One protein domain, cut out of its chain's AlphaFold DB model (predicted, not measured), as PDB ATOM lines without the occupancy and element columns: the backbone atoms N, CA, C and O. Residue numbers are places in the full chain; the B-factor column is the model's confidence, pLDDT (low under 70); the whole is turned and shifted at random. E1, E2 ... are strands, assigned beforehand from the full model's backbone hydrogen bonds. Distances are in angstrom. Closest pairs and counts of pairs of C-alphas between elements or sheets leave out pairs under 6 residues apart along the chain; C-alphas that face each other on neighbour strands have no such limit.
ATOM      1  N   GLY A   3      18.528 -42.258  23.284       95.62
ATOM      2  CA  GLY A   3      18.151 -42.123  24.692       95.62
ATOM      3  C   GLY A   3      18.886 -40.977  25.381       95.62
ATOM      4  O   GLY A   3      19.994 -40.619  24.987       95.62
ATOM      5  N   TRP A   4      18.256 -40.388  26.396       95.56
ATOM      6  CA  TRP A   4      18.882 -39.387  27.260       95.56
ATOM      7  C   TRP A   4      19.804 -40.064  28.281       95.56
ATOM      8  O   TRP A   4      19.405 -41.019  28.944       95.56
ATOM      9  N   ASP A   5      21.021 -39.550  28.415       94.12
ATOM     10  CA  ASP A   5      22.013 -39.933  29.413       94.12
ATOM     11  C   ASP A   5      22.138 -38.798  30.449       94.12
ATOM     12  O   ASP A   5      22.760 -37.765  30.169       94.12
ATOM     13  N   PRO A   6      21.558 -38.957  31.655       92.88
ATOM     14  CA  PRO A   6      21.580 -37.914  32.674       92.88
ATOM     15  C   PRO A   6      22.975 -37.670  33.260       92.88
ATOM     16  O   PRO A   6      23.223 -36.574  33.752       92.88
ATOM     17  N   ALA A   7      23.891 -38.644  33.203       92.69
ATOM     18  CA  ALA A   7      25.248 -38.472  33.716       92.69
ATOM     19  C   ALA A   7      26.094 -37.586  32.790       92.69
ATOM     20  O   ALA A   7      26.974 -36.861  33.250       92.69
ATOM     21  N   LEU A   8      25.812 -37.630  31.486       86.44
ATOM     22  CA  LEU A   8      26.462 -36.784  30.484       86.44
ATOM     23  C   LEU A   8      25.699 -35.487  30.193       86.44
ATOM     24  O   LEU A   8      26.245 -34.622  29.510       86.44
ATOM     25  N   GLY A   9      24.455 -35.360  30.667       91.69
ATOM     26  CA  GLY A   9      23.589 -34.223  30.354       91.69
ATOM     27  C   GLY A   9      23.297 -34.101  28.855       91.69
ATOM     28  O   GLY A   9      23.238 -32.993  28.327       91.69
ATOM     29  N   GLY A  10      23.175 -35.231  28.154       94.50
ATOM     30  CA  GLY A  10      23.030 -35.265  26.699       94.50
ATOM     31  C   GLY A  10      22.414 -36.565  26.203       94.50
ATOM     32  O   GLY A  10      21.988 -37.406  26.983       94.50
ATOM     33  N   TYR A  11      22.377 -36.755  24.888       96.88
ATOM     34  CA  TYR A  11      21.824 -37.963  24.279       96.88
ATOM     35  C   TYR A  11      22.916 -38.966  23.900       96.88
ATOM     36  O   TYR A  11      24.053 -38.611  23.576       96.88
ATOM     37  N   ARG A  12      22.539 -40.240  23.863       96.62
ATOM     38  CA  ARG A  12      23.276 -41.314  23.201       96.62
ATOM     39  C   ARG A  12      22.420 -41.911  22.109       96.62
ATOM     40  O   ARG A  12      21.218 -42.100  22.294       96.62
ATOM     41  N   ALA A  13      23.047 -42.213  20.981       95.38
ATOM     42  CA  ALA A  13      22.381 -42.896  19.889       95.38
ATOM     43  C   ALA A  13      23.216 -44.062  19.373       95.38
ATOM     44  O   ALA A  13      24.441 -44.011  19.404       95.38
ATOM     45  N   VAL A  14      22.527 -45.090  18.886       93.69
ATOM     46  CA  VAL A  14      23.108 -46.109  18.012       93.69
ATOM     47  C   VAL A  14      22.572 -45.864  16.611       93.69
ATOM     48  O   VAL A  14      21.344 -45.851  16.424       93.69
ATOM     49  N   LEU A  15      23.494 -45.679  15.673       91.19
ATOM     50  CA  LEU A  15      23.254 -45.615  14.239       91.19
ATOM     51  C   LEU A  15      23.665 -46.953  13.623       91.19
ATOM     52  O   LEU A  15      24.674 -47.527  14.013       91.19
ATOM     53  N   ALA A  16      22.861 -47.455  12.696       90.88
ATOM     54  CA  ALA A  16      23.199 -48.598  11.863       90.88
ATOM     55  C   ALA A  16      22.723 -48.284  10.447       90.88
ATOM     56  O   ALA A  16      21.590 -47.822  10.281       90.88
ATOM     57  N   ASP A  17      23.577 -48.505   9.458       83.56
ATOM     58  CA  ASP A  17      23.284 -48.199   8.061       83.56
ATOM     59  C   ASP A  17      23.260 -49.451   7.171       83.56
ATOM     60  O   ASP A  17      23.521 -50.581   7.596       83.56
ATOM     61  N   ASN A  18      22.905 -49.250   5.902       83.50
ATOM     62  CA  ASN A  18      22.811 -50.312   4.902       83.50
ATOM     63  C   ASN A  18      24.174 -50.760   4.343       83.50
ATOM     64  O   ASN A  18      24.205 -51.664   3.508       83.50
ATOM     65  N   TYR A  19      25.280 -50.153   4.775       82.12
ATOM     66  CA  TYR A  19      26.642 -50.562   4.427       82.12
ATOM     67  C   TYR A  19      27.233 -51.530   5.460       82.12
ATOM     68  O   TYR A  19      28.392 -51.924   5.351       82.12
ATOM     69  N   GLY A  20      26.433 -51.946   6.449       85.06
ATOM     70  CA  GLY A  20      26.880 -52.810   7.538       85.06
ATOM     71  C   GLY A  20      27.697 -52.061   8.588       85.06
ATOM     72  O   GLY A  20      28.350 -52.700   9.414       85.06
ATOM     73  N   HIS A  21      27.671 -50.727   8.569       85.00
ATOM     74  CA  HIS A  21      28.306 -49.907   9.584       85.00
ATOM     75  C   HIS A  21      27.334 -49.658  10.740       85.00
ATOM     76  O   HIS A  21      26.138 -49.425  10.548       85.00
ATOM     77  N   ALA A  22      27.865 -49.725  11.958       89.88
ATOM     78  CA  ALA A  22      27.162 -49.350  13.171       89.88
ATOM     79  C   ALA A  22      28.056 -48.439  14.008       89.88
ATOM     80  O   ALA A  22      29.255 -48.691  14.134       89.88
ATOM     81  N   ASP A  23      27.458 -47.409  14.596       91.12
ATOM     82  CA  ASP A  23      28.168 -46.382  15.345       91.12
ATOM     83  C   ASP A  23      27.421 -45.988  16.620       91.12
ATOM     84  O   ASP A  23      26.192 -46.081  16.713       91.12
ATOM     85  N   VAL A  24      28.181 -45.516  17.606       94.00
ATOM     86  CA  VAL A  24      27.668 -44.903  18.827       94.00
ATOM     87  C   VAL A  24      27.907 -43.405  18.750       94.00
ATOM     88  O   VAL A  24      29.036 -42.934  18.656       94.00
ATOM     89  N   MET A  25      26.836 -42.634  18.887       96.06
ATOM     90  CA  MET A  25      26.880 -41.183  18.781       96.06
ATOM     91  C   MET A  25      26.612 -40.511  20.126       96.06
ATOM     92  O   MET A  25      25.898 -41.034  20.993       96.06
ATOM     93  N   ARG A  26      27.173 -39.315  20.304       96.94
ATOM     94  CA  ARG A  26      26.828 -38.384  21.383       96.94
ATOM     95  C   ARG A  26      25.977 -37.261  20.807       96.94
ATOM     96  O   ARG A  26      26.403 -36.601  19.866       96.94
ATOM     97  N   GLY A  27      24.806 -37.048  21.394       97.44
ATOM     98  CA  GLY A  27      23.887 -35.978  21.041       97.44
ATOM     99  C   GLY A  27      23.894 -34.839  22.055       97.44
ATOM    100  O   GLY A  27      24.022 -35.079  23.257       97.44
ATOM    101  N   ARG A  28      23.722 -33.607  21.580       96.56
ATOM    102  CA  ARG A  28      23.573 -32.400  22.404       96.56
ATOM    103  C   ARG A  28      22.546 -31.455  21.789       96.56
ATOM    104  O   ARG A  28      22.417 -31.424  20.567       96.56
ATOM    105  N   ILE A  29      21.846 -30.705  22.637       96.12
ATOM    106  CA  ILE A  29      20.957 -29.617  22.221       96.12
ATOM    107  C   ILE A  29      21.629 -28.295  22.583       96.12
ATOM    108  O   ILE A  29      22.018 -28.092  23.731       96.12
ATOM    109  N   GLU A  30      21.758 -27.414  21.601       95.62
ATOM    110  CA  GLU A  30      22.340 -26.080  21.718       95.62
ATOM    111  C   GLU A  30      21.354 -25.087  21.085       95.62
ATOM    112  O   GLU A  30      21.329 -24.911  19.868       95.62
ATOM    113  N   GLY A  31      20.489 -24.477  21.905       96.50
ATOM    114  CA  GLY A  31      19.379 -23.653  21.408       96.50
ATOM    115  C   GLY A  31      18.407 -24.477  20.558       96.50
ATOM    116  O   GLY A  31      17.948 -25.529  20.998       96.50
ATOM    117  N   ASP A  32      18.156 -24.024  19.332       97.62
ATOM    118  CA  ASP A  32      17.262 -24.675  18.362       97.62
ATOM    119  C   ASP A  32      17.958 -25.772  17.537       97.62
ATOM    120  O   ASP A  32      17.461 -26.200  16.495       97.62
ATOM    121  N   ARG A  33      19.134 -26.235  17.979       97.75
ATOM    122  CA  ARG A  33      19.943 -27.200  17.238       97.75
ATOM    123  C   ARG A  33      20.211 -28.464  18.040       97.75
ATOM    124  O   ARG A  33      20.767 -28.409  19.134       97.75
ATOM    125  N   LEU A  34      19.879 -29.613  17.460       97.19
ATOM    126  CA  LEU A  34      20.258 -30.938  17.950       97.19
ATOM    127  C   LEU A  34      21.378 -31.490  17.070       97.19
ATOM    128  O   LEU A  34      21.185 -31.688  15.872       97.19
ATOM    129  N   THR A  35      22.528 -31.793  17.666       97.75
ATOM    130  CA  THR A  35      23.666 -32.389  16.956       97.75
ATOM    131  C   THR A  35      24.020 -33.740  17.553       97.75
ATOM    132  O   THR A  35      24.302 -33.814  18.746       97.75
ATOM    133  N   PHE A  36      24.076 -34.778  16.717       97.69
ATOM    134  CA  PHE A  36      24.712 -36.060  17.017       97.69
ATOM    135  C   PHE A  36      26.062 -36.157  16.318       97.69
ATOM    136  O   PHE A  36      26.172 -35.828  15.143       97.69
ATOM    137  N   GLU A  37      27.082 -36.641  17.020       96.62
ATOM    138  CA  GLU A  37      28.418 -36.871  16.463       96.62
ATOM    139  C   GLU A  37      28.967 -38.235  16.897       96.62
ATOM    140  O   GLU A  37      28.768 -38.639  18.049       96.62
ATOM    141  N   SER A  38      29.661 -38.927  15.990       95.38
ATOM    142  CA  SER A  38      30.379 -40.178  16.261       95.38
ATOM    143  C   SER A  38      31.329 -40.055  17.446       95.38
ATOM    144  O   SER A  38      32.039 -39.053  17.613       95.38
ATOM    145  N   VAL A  39      31.374 -41.111  18.252       93.06
ATOM    146  CA  VAL A  39      32.224 -41.208  19.439       93.06
ATOM    147  C   VAL A  39      33.464 -42.035  19.115       93.06
ATOM    148  O   VAL A  39      33.366 -43.102  18.523       93.06
ATOM    149  N   GLY A  40      34.625 -41.574  19.582       87.50
ATOM    150  CA  GLY A  40      35.900 -42.256  19.361       87.50
ATOM    151  C   GLY A  40      36.527 -41.944  18.001       87.50
ATOM    152  O   GLY A  40      36.095 -41.033  17.291       87.50
ATOM    153  N   ASP A  41      37.555 -42.724  17.667       84.31
ATOM    154  CA  ASP A  41      38.495 -42.443  16.574       84.31
ATOM    155  C   ASP A  41      38.259 -43.343  15.349       84.31
ATOM    156  O   ASP A  41      39.195 -43.869  14.747       84.31
ATOM    157  N   SER A  42      36.992 -43.558  14.983       86.25
ATOM    158  CA  SER A  42      36.651 -44.254  13.735       86.25
ATOM    159  C   SER A  42      37.253 -43.512  12.524       86.25
ATOM    160  O   SER A  42      37.150 -42.281  12.479       86.25
ATOM    161  N   PRO A  43      37.817 -44.216  11.516       88.50
ATOM    162  CA  PRO A  43      38.310 -43.597  10.278       88.50
ATOM    163  C   PRO A  43      37.243 -42.783   9.545       88.50
ATOM    164  O   PRO A  43      37.554 -41.805   8.874       88.50
ATOM    165  N   VAL A  44      35.974 -43.167   9.699       90.62
ATOM    166  CA  VAL A  44      34.823 -42.398   9.228       90.62
ATOM    167  C   VAL A  44      34.036 -41.938  10.443       90.62
ATOM    168  O   VAL A  44      33.528 -42.757  11.210       90.62
ATOM    169  N   ARG A  45      33.938 -40.620  10.612       93.94
ATOM    170  CA  ARG A  45      33.116 -39.979  11.640       93.94
ATOM    171  C   ARG A  45      31.950 -39.276  10.971       93.94
ATOM    172  O   ARG A  45      32.124 -38.645   9.932       93.94
ATOM    173  N   LEU A  46      30.783 -39.360  11.590       95.25
ATOM    174  CA  LEU A  46      29.539 -38.760  11.141       95.25
ATOM    175  C   LEU A  46      29.093 -37.675  12.114       95.25
ATOM    176  O   LEU A  46      29.246 -37.791  13.335       95.25
ATOM    177  N   ARG A  47      28.499 -36.626  11.557       97.06
ATOM    178  CA  ARG A  47      27.777 -35.607  12.301       97.06
ATOM    179  C   ARG A  47      26.434 -35.365  11.640       97.06
ATOM    180  O   ARG A  47      26.360 -35.115  10.443       97.06
ATOM    181  N   MET A  48      25.384 -35.415  12.442       97.19
ATOM    182  CA  MET A  48      24.015 -35.164  12.018       97.19
ATOM    183  C   MET A  48      23.488 -33.979  12.812       97.19
ATOM    184  O   MET A  48      23.574 -33.977  14.041       97.19
ATOM    185  N   THR A  49      22.966 -32.971  12.125       98.31
ATOM    186  CA  THR A  49      22.453 -31.752  12.749       98.31
ATOM    187  C   THR A  49      21.031 -31.494  12.291       98.31
ATOM    188  O   THR A  49      20.800 -31.351  11.095       98.31
ATOM    189  N   TRP A  50      20.109 -31.397  13.244       97.88
ATOM    190  CA  TRP A  50      18.770 -30.859  13.038       97.88
ATOM    191  C   TRP A  50      18.736 -29.431  13.555       97.88
ATOM    192  O   TRP A  50      19.089 -29.192  14.709       97.88
ATOM    193  N   ASP A  51      18.316 -28.506  12.705       98.06
ATOM    194  CA  ASP A  51      18.123 -27.102  13.039       98.06
ATOM    195  C   ASP A  51      16.648 -26.743  12.878       98.06
ATOM    196  O   ASP A  51      16.090 -26.889  11.787       98.06
ATOM    197  N   VAL A  52      16.027 -26.310  13.975       97.56
ATOM    198  CA  VAL A  52      14.617 -25.910  14.024       97.56
ATOM    199  C   VAL A  52      14.442 -24.404  14.232       97.56
ATOM    200  O   VAL A  52      13.351 -23.972  14.601       97.56
ATOM    201  N   SER A  53      15.482 -23.595  13.980       97.25
ATOM    202  CA  SER A  53      15.414 -22.135  14.141       97.25
ATOM    203  C   SER A  53      14.320 -21.492  13.284       97.25
ATOM    204  O   SER A  53      13.763 -20.462  13.659       97.25
ATOM    205  N   ASP A  54      14.007 -22.105  12.135       95.81
ATOM    206  CA  ASP A  54      12.812 -21.809  11.346       95.81
ATOM    207  C   ASP A  54      11.886 -23.040  11.316       95.81
ATOM    208  O   ASP A  54      12.150 -24.004  10.596       95.81
ATOM    209  N   PRO A  55      10.771 -23.034  12.066       91.50
ATOM    210  CA  PRO A  55       9.809 -24.134  12.052       91.50
ATOM    211  C   PRO A  55       9.116 -24.365  10.699       91.50
ATOM    212  O   PRO A  55       8.468 -25.399  10.526       91.50
ATOM    213  N   ALA A  56       9.182 -23.411   9.764       94.06
ATOM    214  CA  ALA A  56       8.654 -23.585   8.413       94.06
ATOM    215  C   ALA A  56       9.618 -24.359   7.494       94.06
ATOM    216  O   ALA A  56       9.156 -24.964   6.523       94.06
ATOM    217  N   ASP A  57      10.913 -24.367   7.820       95.69
ATOM    218  CA  ASP A  57      11.980 -25.028   7.067       95.69
ATOM    219  C   ASP A  57      13.029 -25.632   8.015       95.69
ATOM    220  O   ASP A  57      14.121 -25.100   8.222       95.69
ATOM    221  N   ILE A  58      12.683 -26.772   8.617       97.38
ATOM    222  CA  ILE A  58      13.617 -27.500   9.477       97.38
ATOM    223  C   ILE A  58      14.706 -28.102   8.591       97.38
ATOM    224  O   ILE A  58      14.411 -28.877   7.681       97.38
ATOM    225  N   THR A  59      15.974 -27.817   8.889       98.19
ATOM    226  CA  THR A  59      17.087 -28.398   8.124       98.19
ATOM    227  C   THR A  59      17.682 -29.590   8.855       98.19
ATOM    228  O   THR A  59      17.984 -29.527  10.046       98.19
ATOM    229  N   TRP A  60      17.878 -30.692   8.134       97.94
ATOM    230  CA  TRP A  60      18.648 -31.839   8.602       97.94
ATOM    231  C   TRP A  60      19.888 -32.001   7.726       97.94
ATOM    232  O   TRP A  60      19.785 -32.266   6.532       97.94
ATOM    233  N   ARG A  61      21.069 -31.822   8.319       98.38
ATOM    234  CA  ARG A  61      22.374 -31.900   7.652       98.38
ATOM    235  C   ARG A  61      23.137 -33.137   8.111       98.38
ATOM    236  O   ARG A  61      23.262 -33.340   9.319       98.38
ATOM    237  N   ASN A  62      23.710 -33.883   7.170       96.81
ATOM    238  CA  ASN A  62      24.661 -34.960   7.449       96.81
ATOM    239  C   ASN A  62      26.038 -34.597   6.894       96.81
ATOM    240  O   ASN A  62      26.184 -34.210   5.734       96.81
ATOM    241  N   GLU A  63      27.055 -34.728   7.734       97.62
ATOM    242  CA  GLU A  63      28.444 -34.402   7.433       97.62
ATOM    243  C   GLU A  63      29.330 -35.595   7.800       97.62
ATOM    244  O   GLU A  63      29.045 -36.316   8.760       97.62
ATOM    245  N   SER A  64      30.429 -35.783   7.069       95.50
ATOM    246  CA  SER A  64      31.460 -36.760   7.415       95.50
ATOM    247  C   SER A  64      32.838 -36.133   7.546       95.50
ATOM    248  O   SER A  64      33.161 -35.125   6.921       95.50
ATOM    249  N   SER A  65      33.656 -36.752   8.384       95.69
ATOM    250  CA  SER A  65      35.085 -36.498   8.520       95.69
ATOM    251  C   SER A  65      35.789 -37.830   8.300       95.69
ATOM    252  O   SER A  65      35.611 -38.753   9.097       95.69
ATOM    253  N   ILE A  66      36.578 -37.926   7.231       93.75
ATOM    254  CA  ILE A  66      37.341 -39.129   6.874       93.75
ATOM    255  C   ILE A  66      38.801 -38.895   7.256       93.75
ATOM    256  O   ILE A  66      39.349 -37.843   6.936       93.75
ATOM    257  N   ASP A  67      39.407 -39.837   7.975       92.19
ATOM    258  CA  ASP A  67      40.812 -39.802   8.408       92.19
ATOM    259  C   ASP A  67      41.209 -38.500   9.134       92.19
ATOM    260  O   ASP A  67      42.314 -37.976   8.992       92.19
ATOM    261  N   GLY A  68      40.275 -37.947   9.916       86.69
ATOM    262  CA  GLY A  68      40.481 -36.716  10.691       86.69
ATOM    263  C   GLY A  68      40.535 -35.428   9.859       86.69
ATOM    264  O   GLY A  68      40.863 -34.371  10.400       86.69
ATOM    265  N   VAL A  69      40.212 -35.495   8.565       93.19
ATOM    266  CA  VAL A  69      40.082 -34.321   7.692       93.19
ATOM    267  C   VAL A  69      38.846 -33.497   8.085       93.19
ATOM    268  O   VAL A  69      37.949 -33.965   8.785       93.19
ATOM    269  N   ALA A  70      38.798 -32.235   7.656       95.56
ATOM    270  CA  ALA A  70      37.676 -31.341   7.920       95.56
ATOM    271  C   ALA A  70      36.317 -31.938   7.509       95.56
ATOM    272  O   ALA A  70      36.193 -32.636   6.498       95.56
ATOM    273  N   TRP A  71      35.286 -31.596   8.288       96.88
ATOM    274  CA  TRP A  71      33.908 -32.006   8.037       96.88
ATOM    275  C   TRP A  71      33.448 -31.553   6.656       96.88
ATOM    276  O   TRP A  71      33.502 -30.370   6.323       96.88
ATOM    277  N   THR A  72      32.977 -32.514   5.873       97.69
ATOM    278  CA  THR A  72      32.440 -32.305   4.536       97.69
ATOM    279  C   THR A  72      30.956 -32.621   4.551       97.69
ATOM    280  O   THR A  72      30.529 -33.639   5.097       97.69
ATOM    281  N   LEU A  73      30.162 -31.735   3.954       97.94
ATOM    282  CA  LEU A  73      28.733 -31.945   3.801       97.94
ATOM    283  C   LEU A  73      28.468 -33.116   2.850       97.94
ATOM    284  O   LEU A  73      28.953 -33.108   1.721       97.94
ATOM    285  N   ILE A  74      27.671 -34.083   3.302       96.19
ATOM    286  CA  ILE A  74      27.190 -35.194   2.475       96.19
ATOM    287  C   ILE A  74      25.846 -34.812   1.856       96.19
ATOM    288  O   ILE A  74      25.675 -34.878   0.642       96.19
ATOM    289  N   GLU A  75      24.897 -34.393   2.691       97.12
ATOM    290  CA  GLU A  75      23.519 -34.133   2.276       97.12
ATOM    291  C   GLU A  75      22.807 -33.168   3.230       97.12
ATOM    292  O   GLU A  75      23.145 -33.061   4.414       97.12
ATOM    293  N   VAL A  76      21.804 -32.468   2.695       98.12
ATOM    294  CA  VAL A  76      20.877 -31.625   3.456       98.12
ATOM    295  C   VAL A  76      19.459 -31.927   3.011       98.12
ATOM    296  O   VAL A  76      19.159 -31.890   1.819       98.12
ATOM    297  N   TYR A  77      18.588 -32.157   3.983       97.69
ATOM    298  CA  TYR A  77      17.153 -32.262   3.790       97.69
ATOM    299  C   TYR A  77      16.462 -31.029   4.360       97.69
ATOM    300  O   TYR A  77      16.751 -30.611   5.482       97.69
ATOM    301  N   HIS A  78      15.525 -30.490   3.587       97.25
ATOM    302  CA  HIS A  78      14.614 -29.433   4.008       97.25
ATOM    303  C   HIS A  78      13.267 -30.064   4.348       97.25
ATOM    304  O   HIS A  78      12.572 -30.596   3.477       97.25
ATOM    305  N   LEU A  79      12.922 -30.062   5.632       95.56
ATOM    306  CA  LEU A  79      11.671 -30.591   6.148       95.56
ATOM    307  C   LEU A  79      10.684 -29.432   6.252       95.56
ATOM    308  O   LEU A  79      10.629 -28.713   7.250       95.56
ATOM    309  N   THR A  80       9.901 -29.271   5.189       94.06
ATOM    310  CA  THR A  80       8.864 -28.245   5.096       94.06
ATOM    311  C   THR A  80       7.507 -28.801   5.501       94.06
ATOM    312  O   THR A  80       7.194 -29.984   5.332       94.06
ATOM    313  N   ARG A  81       6.667 -27.928   6.054       87.44
ATOM    314  CA  ARG A  81       5.290 -28.282   6.390       87.44
ATOM    315  C   ARG A  81       4.498 -28.598   5.120       87.44
ATOM    316  O   ARG A  81       4.439 -27.781   4.207       87.44
TER     317      ARG A  81
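What this domain is: This is residues 3 to 81 of the 84 residues of an uncharacterized protein of Actinobacteria bacterium (UniProt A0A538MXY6). A single twisted sheet of seven strands fans out from the short strand E1 at one edge to E7 at the other, with no named helix over either face. The chain goes back and forth across it as a meander, each strand the antiparallel neighbour of the one before, in the order E1 E2 E3 E4 E5 E6 E7. From edge to edge the strands' lines turn by 117 degrees and the way across by 59 degrees. The printed part has 79 residues, 52 of them in the seven named strands; its class is all strand, and it is compact, with a radius of gyration of the C-alphas of 13.3 A and spans of 35 by 31 by 24 A.

Where its parts are: E1, residues 3 to 5, begins at C-alpha 3 (18.151, -42.123, 24.692) and is 6.5 A long. E2, residues 10 to 16, measures 19.9 A; E3, residues 22 to 30, 25.3 A; E4, residues 33 to 38, 16.7 A; E5, residues 44 to 51, 23.0 A. E6, residues 57 to 66, is the longest strand by residues and measures 29.0 A. E7, residues 72 to 80, measures 23.9 A and ends at C-alpha 80 (8.864, -28.245, 5.096).

How they stand to each other: Edge strand E1 forms a hairpin with E2 at 139 degrees, N 5 and O 10 being 2.8 A apart. E2 and E3 stand at 148 degrees, with N 13 and O 25 at 3.1 A. E3 and E4 have N 28 and O 35 at 2.9 A, E4 and E5 N 36 and O 48 at 2.8 A. E5 and E6 have N 49 and O 61 at 2.8 A; E6 and edge strand E7 have N 60 and O 77 at 2.9 A. E1 and E7 are apart.

The domain as a whole: The C-alphas farthest apart, those of Asp 41 and Arg 81, are 37.5 A from each other. The printed part has no cut, and its six links between strands are tight. Mean pLDDT of the printed part is 94.1, and no printed residue is under 70.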